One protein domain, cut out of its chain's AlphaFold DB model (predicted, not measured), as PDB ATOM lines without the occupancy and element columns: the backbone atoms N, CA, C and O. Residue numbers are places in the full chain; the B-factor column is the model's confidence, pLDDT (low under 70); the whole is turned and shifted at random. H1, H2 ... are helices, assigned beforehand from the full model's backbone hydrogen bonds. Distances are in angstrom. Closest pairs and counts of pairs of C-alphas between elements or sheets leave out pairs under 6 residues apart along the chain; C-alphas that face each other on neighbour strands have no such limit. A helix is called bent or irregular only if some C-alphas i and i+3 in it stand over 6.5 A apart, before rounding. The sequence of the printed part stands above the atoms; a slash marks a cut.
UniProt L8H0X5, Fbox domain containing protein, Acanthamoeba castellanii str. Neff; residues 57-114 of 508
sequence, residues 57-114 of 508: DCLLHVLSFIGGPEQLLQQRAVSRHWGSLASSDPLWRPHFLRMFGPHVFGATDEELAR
ATOM      1  N   ASP A  57     -21.307 -18.024 -65.122       83.56
ATOM      2  CA  ASP A  57     -21.189 -16.885 -66.041       83.56
ATOM      3  C   ASP A  57     -19.858 -16.877 -66.810       83.56
ATOM      4  O   ASP A  57     -19.843 -16.688 -68.031       83.56
ATOM      5  N   CYS A  58     -18.730 -17.131 -66.136       82.62
ATOM      6  CA  CYS A  58     -17.427 -17.256 -66.790       82.62
ATOM      7  C   CYS A  58     -17.395 -18.468 -67.725       82.62
ATOM      8  O   CYS A  58     -16.838 -18.386 -68.819       82.62
ATOM      9  N   LEU A  59     -18.014 -19.579 -67.325       84.81
ATOM     10  CA  LEU A  59     -18.093 -20.779 -68.155       84.81
ATOM     11  C   LEU A  59     -18.961 -20.575 -69.397       84.81
ATOM     12  O   LEU A  59     -18.584 -21.014 -70.484       84.81
ATOM     13  N   LEU A  60     -20.080 -19.863 -69.270       85.06
ATOM     14  CA  LEU A  60     -20.894 -19.446 -70.410       85.06
ATOM     15  C   LEU A  60     -20.109 -18.524 -71.340       85.06
ATOM     16  O   LEU A  60     -20.149 -18.707 -72.555       85.06
ATOM     17  N   HIS A  61     -19.338 -17.585 -70.794       79.81
ATOM     18  CA  HIS A  61     -18.489 -16.728 -71.613       79.81
ATOM     19  C   HIS A  61     -17.445 -17.542 -72.393       79.81
ATOM     20  O   HIS A  61     -17.328 -17.374 -73.604       79.81
ATOM     21  N   VAL A  62     -16.771 -18.504 -71.754       83.75
ATOM     22  CA  VAL A  62     -15.828 -19.418 -72.427       83.75
ATOM     23  C   VAL A  62     -16.518 -20.225 -73.532       83.75
ATOM     24  O   VAL A  62     -16.003 -20.317 -74.646       83.75
ATOM     25  N   LEU A  63     -17.705 -20.773 -73.260       85.50
ATOM     26  CA  LEU A  63     -18.480 -21.536 -74.242       85.50
ATOM     27  C   LEU A  63     -18.963 -20.680 -75.421       85.50
ATOM     28  O   LEU A  63     -19.131 -21.212 -76.516       85.50
ATOM     29  N   SER A  64     -19.149 -19.371 -75.230       82.00
ATOM     30  CA  SER A  64     -19.590 -18.455 -76.292       82.00
ATOM     31  C   SER A  64     -18.547 -18.235 -77.395       82.00
ATOM     32  O   SER A  64     -18.910 -17.888 -78.517       82.00
ATOM     33  N   PHE A  65     -17.265 -18.503 -77.118       83.69
ATOM     34  CA  PHE A  65     -16.190 -18.431 -78.118       83.69
ATOM     35  C   PHE A  65     -16.128 -19.656 -79.040       83.69
ATOM     36  O   PHE A  65     -15.373 -19.663 -80.015       83.69
ATOM     37  N   ILE A  66     -16.912 -20.702 -78.764       84.62
ATOM     38  CA  ILE A  66     -16.958 -21.899 -79.600       84.62
ATOM     39  C   ILE A  66     -17.760 -21.580 -80.864       84.62
ATOM     40  O   ILE A  66     -18.986 -21.532 -80.865       84.62
ATOM     41  N   GLY A  67     -17.046 -21.362 -81.968       63.44
ATOM     42  CA  GLY A  67     -17.587 -20.791 -83.205       63.44
ATOM     43  C   GLY A  67     -18.552 -21.670 -84.008       63.44
ATOM     44  O   GLY A  67     -18.926 -21.283 -85.114       63.44
ATOM     45  N   GLY A  68     -18.970 -22.832 -83.499       78.19
ATOM     46  CA  GLY A  68     -19.803 -23.769 -84.247       78.19
ATOM     47  C   GLY A  68     -20.788 -24.557 -83.378       78.19
ATOM     48  O   GLY A  68     -20.404 -25.061 -82.319       78.19
ATOM     49  N   PRO A  69     -22.038 -24.756 -83.845       78.00
ATOM     50  CA  PRO A  69     -23.053 -25.503 -83.103       78.00
ATOM     51  C   PRO A  69     -22.645 -26.966 -82.867       78.00
ATOM     52  O   PRO A  69     -22.973 -27.540 -81.834       78.00
ATOM     53  N   GLU A  70     -21.883 -27.570 -83.782       81.06
ATOM     54  CA  GLU A  70     -21.381 -28.943 -83.636       81.06
ATOM     55  C   GLU A  70     -20.351 -29.069 -82.508       81.06
ATOM     56  O   GLU A  70     -20.421 -29.993 -81.700       81.06
ATOM     57  N   GLN A  71     -19.436 -28.105 -82.396       80.38
ATOM     58  CA  GLN A  71     -18.439 -28.075 -81.326       80.38
ATOM     59  C   GLN A  71     -19.110 -27.816 -79.972       80.38
ATOM     60  O   GLN A  71     -18.771 -28.468 -78.985       80.38
ATOM     61  N   LEU A  72     -20.124 -26.944 -79.932       81.88
ATOM     62  CA  LEU A  72     -20.915 -26.692 -78.727       81.88
ATOM     63  C   LEU A  72     -21.743 -27.923 -78.302       81.88
ATOM     64  O   LEU A  72     -21.920 -28.178 -77.111       81.88
ATOM     65  N   LEU A  73     -22.199 -28.743 -79.256       80.44
ATOM     66  CA  LEU A  73     -22.838 -30.034 -78.970       80.44
ATOM     67  C   LEU A  73     -21.854 -31.053 -78.396       80.44
ATOM     68  O   LEU A  73     -22.208 -31.757 -77.450       80.44
ATOM     69  N   GLN A  74     -20.628 -31.115 -78.920       84.06
ATOM     70  CA  GLN A  74     -19.583 -31.995 -78.386       84.06
ATOM     71  C   GLN A  74     -19.242 -31.650 -76.931       84.06
ATOM     72  O   GLN A  74     -19.038 -32.555 -76.119       84.06
ATOM     73  N   GLN A  75     -19.299 -30.364 -76.559       84.94
ATOM     74  CA  GLN A  75     -19.116 -29.941 -75.169       84.94
ATOM     75  C   GLN A  75     -20.135 -30.580 -74.213       84.94
ATOM     76  O   GLN A  75     -19.817 -30.841 -73.055       84.94
ATOM     77  N   ARG A  76     -21.338 -30.950 -74.671       84.19
ATOM     78  CA  ARG A  76     -22.351 -31.566 -73.793       84.19
ATOM     79  C   ARG A  76     -21.935 -32.911 -73.201       84.19
ATOM     80  O   ARG A  76     -22.497 -33.320 -72.186       84.19
ATOM     81  N   ALA A  77     -20.962 -33.586 -73.809       80.44
ATOM     82  CA  ALA A  77     -20.449 -34.865 -73.334       80.44
ATOM     83  C   ALA A  77     -19.374 -34.735 -72.234       80.44
ATOM     84  O   ALA A  77     -19.033 -35.741 -71.616       80.44
ATOM     85  N   VAL A  78     -18.856 -33.529 -71.968       80.94
ATOM     86  CA  VAL A  78     -17.708 -33.312 -71.063       80.94
ATOM     87  C   VAL A  78     -18.075 -33.566 -69.598       80.94
ATOM     88  O   VAL A  78     -17.359 -34.256 -68.877       80.94
ATOM     89  N   SER A  79     -19.205 -33.029 -69.133       86.00
ATOM     90  CA  SER A  79     -19.769 -33.332 -67.813       86.00
ATOM     91  C   SER A  79     -21.242 -32.922 -67.754       86.00
ATOM     92  O   SER A  79     -21.721 -32.193 -68.619       86.00
ATOM     93  N   ARG A  80     -21.979 -33.348 -66.718       78.56
ATOM     94  CA  ARG A  80     -23.390 -32.948 -66.545       78.56
ATOM     95  C   ARG A  80     -23.558 -31.435 -66.385       78.56
ATOM     96  O   ARG A  80     -24.456 -30.863 -66.992       78.56
ATOM     97  N   HIS A  81     -22.698 -30.803 -65.586       85.62
ATOM     98  CA  HIS A  81     -22.738 -29.360 -65.355       85.62
ATOM     99  C   HIS A  81     -22.367 -28.590 -66.632       85.62
ATOM    100  O   HIS A  81     -23.124 -27.735 -67.082       85.62
ATOM    101  N   TRP A  82     -21.291 -29.005 -67.305       84.62
ATOM    102  CA  TRP A  82     -20.858 -28.418 -68.576       84.62
ATOM    103  C   TRP A  82     -21.894 -28.595 -69.693       84.62
ATOM    104  O   TRP A  82     -22.150 -27.675 -70.461       84.62
ATOM    105  N   GLY A  83     -22.558 -29.752 -69.751       81.81
ATOM    106  CA  GLY A  83     -23.636 -30.001 -70.703       81.81
ATOM    107  C   GLY A  83     -24.909 -29.212 -70.423       81.81
ATOM    108  O   GLY A  83     -25.611 -28.862 -71.373       81.81
ATOM    109  N   SER A  84     -25.179 -28.874 -69.160       86.88
ATOM    110  CA  SER A  84     -26.247 -27.936 -68.797       86.88
ATOM    111  C   SER A  84     -25.934 -26.532 -69.321       86.88
ATOM    112  O   SER A  84     -26.769 -25.934 -69.997       86.88
ATOM    113  N   LEU A  85     -24.710 -26.042 -69.099       85.88
ATOM    114  CA  LEU A  85     -24.269 -24.722 -69.565       85.88
ATOM    115  C   LEU A  85     -24.214 -24.640 -71.095       85.88
ATOM    116  O   LEU A  85     -24.778 -23.717 -71.675       85.88
ATOM    117  N   ALA A  86     -23.667 -25.658 -71.767       86.69
ATOM    118  CA  ALA A  86     -23.630 -25.767 -73.231       86.69
ATOM    119  C   ALA A  86     -25.015 -25.973 -73.880       86.69
ATOM    120  O   ALA A  86     -25.137 -26.015 -75.107       86.69
ATOM    121  N   SER A  87     -26.075 -26.129 -73.085       85.38
ATOM    122  CA  SER A  87     -27.468 -26.180 -73.553       85.38
ATOM    123  C   SER A  87     -28.250 -24.904 -73.243       85.38
ATOM    124  O   SER A  87     -29.438 -24.850 -73.544       85.38
ATOM    125  N   SER A  88     -27.611 -23.901 -72.640       85.75
ATOM    126  CA  SER A  88     -28.268 -22.664 -72.226       85.75
ATOM    127  C   SER A  88     -28.638 -21.766 -73.412       85.75
ATOM    128  O   SER A  88     -27.892 -21.635 -74.387       85.75
ATOM    129  N   ASP A  89     -29.795 -21.112 -73.313       77.00
ATOM    130  CA  ASP A  89     -30.327 -20.224 -74.353       77.00
ATOM    131  C   ASP A  89     -29.378 -19.077 -74.766       77.00
ATOM    132  O   ASP A  89     -29.301 -18.808 -75.969       77.00
ATOM    133  N   PRO A  90     -28.609 -18.431 -73.857       82.44
ATOM    134  CA  PRO A  90     -27.686 -17.354 -74.224       82.44
ATOM    135  C   PRO A  90     -26.615 -17.761 -75.242       82.44
ATOM    136  O   PRO A  90     -26.169 -16.923 -76.018       82.44
ATOM    137  N   LEU A  91     -26.224 -19.039 -75.273       81.44
ATOM    138  CA  LEU A  91     -25.252 -19.545 -76.243       81.44
ATOM    139  C   LEU A  91     -25.903 -19.815 -77.598       81.44
ATOM    140  O   LEU A  91     -25.357 -19.476 -78.642       81.44
ATOM    141  N   TRP A  92     -27.091 -20.417 -77.598       82.38
ATOM    142  CA  TRP A  92     -27.741 -20.871 -78.825       82.38
ATOM    143  C   TRP A  92     -28.461 -19.749 -79.577       82.38
ATOM    144  O   TRP A  92     -28.528 -19.786 -80.809       82.38
ATOM    145  N   ARG A  93     -28.976 -18.735 -78.871       76.75
ATOM    146  CA  ARG A  93     -29.752 -17.643 -79.475       76.75
ATOM    147  C   ARG A  93     -28.948 -16.826 -80.504       76.75
ATOM    148  O   ARG A  93     -29.443 -16.701 -81.627       76.75
ATOM    149  N   PRO A  94     -27.709 -16.366 -80.230       74.38
ATOM    150  CA  PRO A  94     -26.894 -15.664 -81.227       74.38
ATOM    151  C   PRO A  94     -26.559 -16.533 -82.448       74.38
ATOM    152  O   PRO A  94     -26.631 -16.065 -83.585       74.38
ATOM    153  N   HIS A  95     -26.260 -17.822 -82.242       71.19
ATOM    154  CA  HIS A  95     -26.010 -18.754 -83.348       71.19
ATOM    155  C   HIS A  95     -27.246 -18.932 -84.238       71.19
ATOM    156  O   HIS A  95     -27.121 -18.986 -85.463       71.19
ATOM    157  N   PHE A  96     -28.441 -18.996 -83.651       68.50
ATOM    158  CA  PHE A  96     -29.675 -19.127 -84.418       68.50
ATOM    159  C   PHE A  96     -30.053 -17.859 -85.175       68.50
ATOM    160  O   PHE A  96     -30.437 -17.968 -86.340       68.50
ATOM    161  N   LEU A  97     -29.886 -16.683 -84.567       69.75
ATOM    162  CA  LEU A  97     -30.081 -15.406 -85.256       69.75
ATOM    163  C   LEU A  97     -29.135 -15.272 -86.456       69.75
ATOM    164  O   LEU A  97     -29.565 -14.876 -87.536       69.75
ATOM    165  N   ARG A  98     -27.874 -15.694 -86.309       68.00
ATOM    166  CA  ARG A  98     -26.896 -15.680 -87.407       68.00
ATOM    167  C   ARG A  98     -27.235 -16.659 -88.535       68.00
ATOM    168  O   ARG A  98     -27.001 -16.343 -89.695       68.00
ATOM    169  N   MET A  99     -27.750 -17.848 -88.212       63.91
ATOM    170  CA  MET A  99     -28.036 -18.888 -89.213       63.91
ATOM    171  C   MET A  99     -29.359 -18.688 -89.953       63.91
ATOM    172  O   MET A  99     -29.471 -19.084 -91.109       63.91
ATOM    173  N   PHE A 100     -30.373 -18.144 -89.282       67.50
ATOM    174  CA  PHE A 100     -31.739 -18.119 -89.807       67.50
ATOM    175  C   PHE A 100     -32.315 -16.716 -89.930       67.50
ATOM    176  O   PHE A 100     -33.412 -16.572 -90.445       67.50
ATOM    177  N   GLY A 101     -31.583 -15.691 -89.501       67.06
ATOM    178  CA  GLY A 101     -32.067 -14.324 -89.510       67.06
ATOM    179  C   GLY A 101     -33.151 -14.066 -88.455       67.06
ATOM    180  O   GLY A 101     -33.643 -14.982 -87.790       67.06
ATOM    181  N   PRO A 102     -33.520 -12.793 -88.275       59.47
ATOM    182  CA  PRO A 102     -34.413 -12.387 -87.198       59.47
ATOM    183  C   PRO A 102     -35.892 -12.693 -87.441       59.47
ATOM    184  O   PRO A 102     -36.623 -12.861 -86.479       59.47
ATOM    185  N   HIS A 103     -36.305 -12.869 -88.699       53.78
ATOM    186  CA  HIS A 103     -37.689 -13.142 -89.115       53.78
ATOM    187  C   HIS A 103     -38.269 -14.470 -88.586       53.78
ATOM    188  O   HIS A 103     -39.463 -14.724 -88.706       53.78
ATOM    189  N   VAL A 104     -37.428 -15.346 -88.024       54.03
ATOM    190  CA  VAL A 104     -37.851 -16.615 -87.402       54.03
ATOM    191  C   VAL A 104     -38.294 -16.423 -85.946       54.03
ATOM    192  O   VAL A 104     -38.944 -17.299 -85.372       54.03
ATOM    193  N   PHE A 105     -37.975 -15.281 -85.344       54.12
ATOM    194  CA  PHE A 105     -38.383 -14.917 -83.995       54.12
ATOM    195  C   PHE A 105     -39.338 -13.716 -84.087       54.12
ATOM    196  O   PHE A 105     -39.212 -12.901 -84.992       54.12
ATOM    197  N   GLY A 106     -40.360 -13.651 -83.226       47.78
ATOM    198  CA  GLY A 106     -41.434 -12.648 -83.332       47.78
ATOM    199  C   GLY A 106     -40.935 -11.193 -83.340       47.78
ATOM    200  O   GLY A 106     -39.775 -10.925 -83.054       47.78
ATOM    201  N   ALA A 107     -41.823 -10.233 -83.628       48.91
ATOM    202  CA  ALA A 107     -41.476  -8.821 -83.868       48.91
ATOM    203  C   ALA A 107     -40.601  -8.146 -82.782       48.91
ATOM    204  O   ALA A 107     -39.843  -7.231 -83.095       48.91
ATOM    205  N   THR A 108     -40.639  -8.619 -81.531       53.91
ATOM    206  CA  THR A 108     -39.753  -8.158 -80.444       53.91
ATOM    207  C   THR A 108     -38.273  -8.481 -80.689       53.91
ATOM    208  O   THR A 108     -37.393  -7.728 -80.280       53.91
ATOM    209  N   ASP A 109     -37.990  -9.579 -81.390       49.41
ATOM    210  CA  ASP A 109     -36.640 -10.049 -81.706       49.41
ATOM    211  C   ASP A 109     -36.121  -9.460 -83.027       49.41
ATOM    212  O   ASP A 109     -34.912  -9.295 -83.195       49.41
ATOM    213  N   GLU A 110     -37.014  -9.054 -83.936       46.31
ATOM    214  CA  GLU A 110     -36.645  -8.205 -85.075       46.31
ATOM    215  C   GLU A 110     -36.179  -6.821 -84.631       46.31
ATOM    216  O   GLU A 110     -35.274  -6.259 -85.246       46.31
ATOM    217  N   GLU A 111     -36.758  -6.274 -83.562       46.31
ATOM    218  CA  GLU A 111     -36.321  -4.995 -83.007       46.31
ATOM    219  C   GLU A 111     -34.932  -5.103 -82.356       46.31
ATOM    220  O   GLU A 111     -34.115  -4.202 -82.529       46.31
ATOM    221  N   LEU A 112     -34.626  -6.231 -81.700       50.06
ATOM    222  CA  LEU A 112     -33.295  -6.584 -81.171       50.06
ATOM    223  C   LEU A 112     -32.266  -6.874 -82.275       50.06
ATOM    224  O   LEU A 112     -31.092  -6.555 -82.137       50.06
ATOM    225  N   ALA A 113     -32.688  -7.449 -83.399       51.06
ATOM    226  CA  ALA A 113     -31.795  -7.678 -84.529       51.06
ATOM    227  C   ALA A 113     -31.566  -6.425 -85.388       51.06
ATOM    228  O   ALA A 113     -30.493  -6.279 -85.975       51.06
ATOM    229  N   ARG A 114     -32.551  -5.516 -85.463       50.66
ATOM    230  CA  ARG A 114     -32.401  -4.189 -86.088       50.66
ATOM    231  C   ARG A 114     -31.589  -3.243 -85.211       50.66
ATOM    232  O   ARG A 114     -30.746  -2.519 -85.737       50.66
TER     233      ARG A 114
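Overview. This is residues 57 to 114 of the 508 residues of the protein "Fbox domain containing protein" of Acanthamoeba castellanii str. Neff (UniProt L8H0X5). Three short helices, H1, H2 and H3, make a loose triangular cluster at one end of an elongated domain, and the longer H4 leads from that cluster toward H5, which is set crosswise at the other end. Contacts between the helices are few, and H4 lies nearest the middle of the whole. The printed part has 58 residues with five named helices, in the order H1, H2, H3, H4, H5 along the chain, and no named strand; the class is all helix. It is only just loose, close to compact, with a radius of gyration of the C-alphas of 12.6 A and spans of 36 by 21 by 16 A.

Arrangement. H4, residues 89 to 100, only just touches H1, residues 57 to 64, with 3 pairs of C-alphas within 8 A, and it does so with residue 91 alone. Their closest C-alphas are those of Ser 64 and Leu 91, 5.8 A apart; the two helices run the same way at a shallow tilt of 23 degrees. H2, residues 69 to 75, is close to H4 but not clearly touching, with the closest C-alphas, those of Pro 69 and His 95, 7.4 A apart; they run opposite ways at a shallow tilt of 25 degrees. H3, residues 80 to 85, is close to H1 but not clearly touching, and about perpendicular to it at 77 degrees; the closest C-alphas, those of Leu 60 and Leu 85, are 6.3 A apart. H3 and H4 are apart. H5, residues 107 to 114, is close to H4 but not clearly touching, about perpendicular at 77 degrees, with the closest C-alphas, those of Leu 97 and Ala 113, 7.9 A apart. H5 is apart from H1, H2 and H3. In H1, H2, H3 and H5 every O i to N i+4 pair is within hydrogen-bond range; in H4 it is 6 of 8.

Along the chain. H4 runs 15.7 A from C-alpha 89 at (-30.327, -20.224, -74.353) to C-alpha 100; it is only just irregular, with C-alphas 91 and 94 6.53 A apart. H1 begins at C-alpha 57 at (-21.189, -16.885, -66.041) and is 10.5 A long, H2 is 9.9 A and H3 8.8 A. H5 is 10.4 A long and ends at C-alpha 114 at (-32.401, -4.189, -86.088).

Size, cuts and confidence. The two C-alphas farthest apart, those of Ser 79 and Arg 114, are 36.6 A from each other. The printed part has no cut. The links H1 to H2, H2 to H3 and H3 to H4 are tight, and H4 to H5 is short. The mean pLDDT of the printed part is 73.4; residue 67 and residues 96 to 114 are under 70.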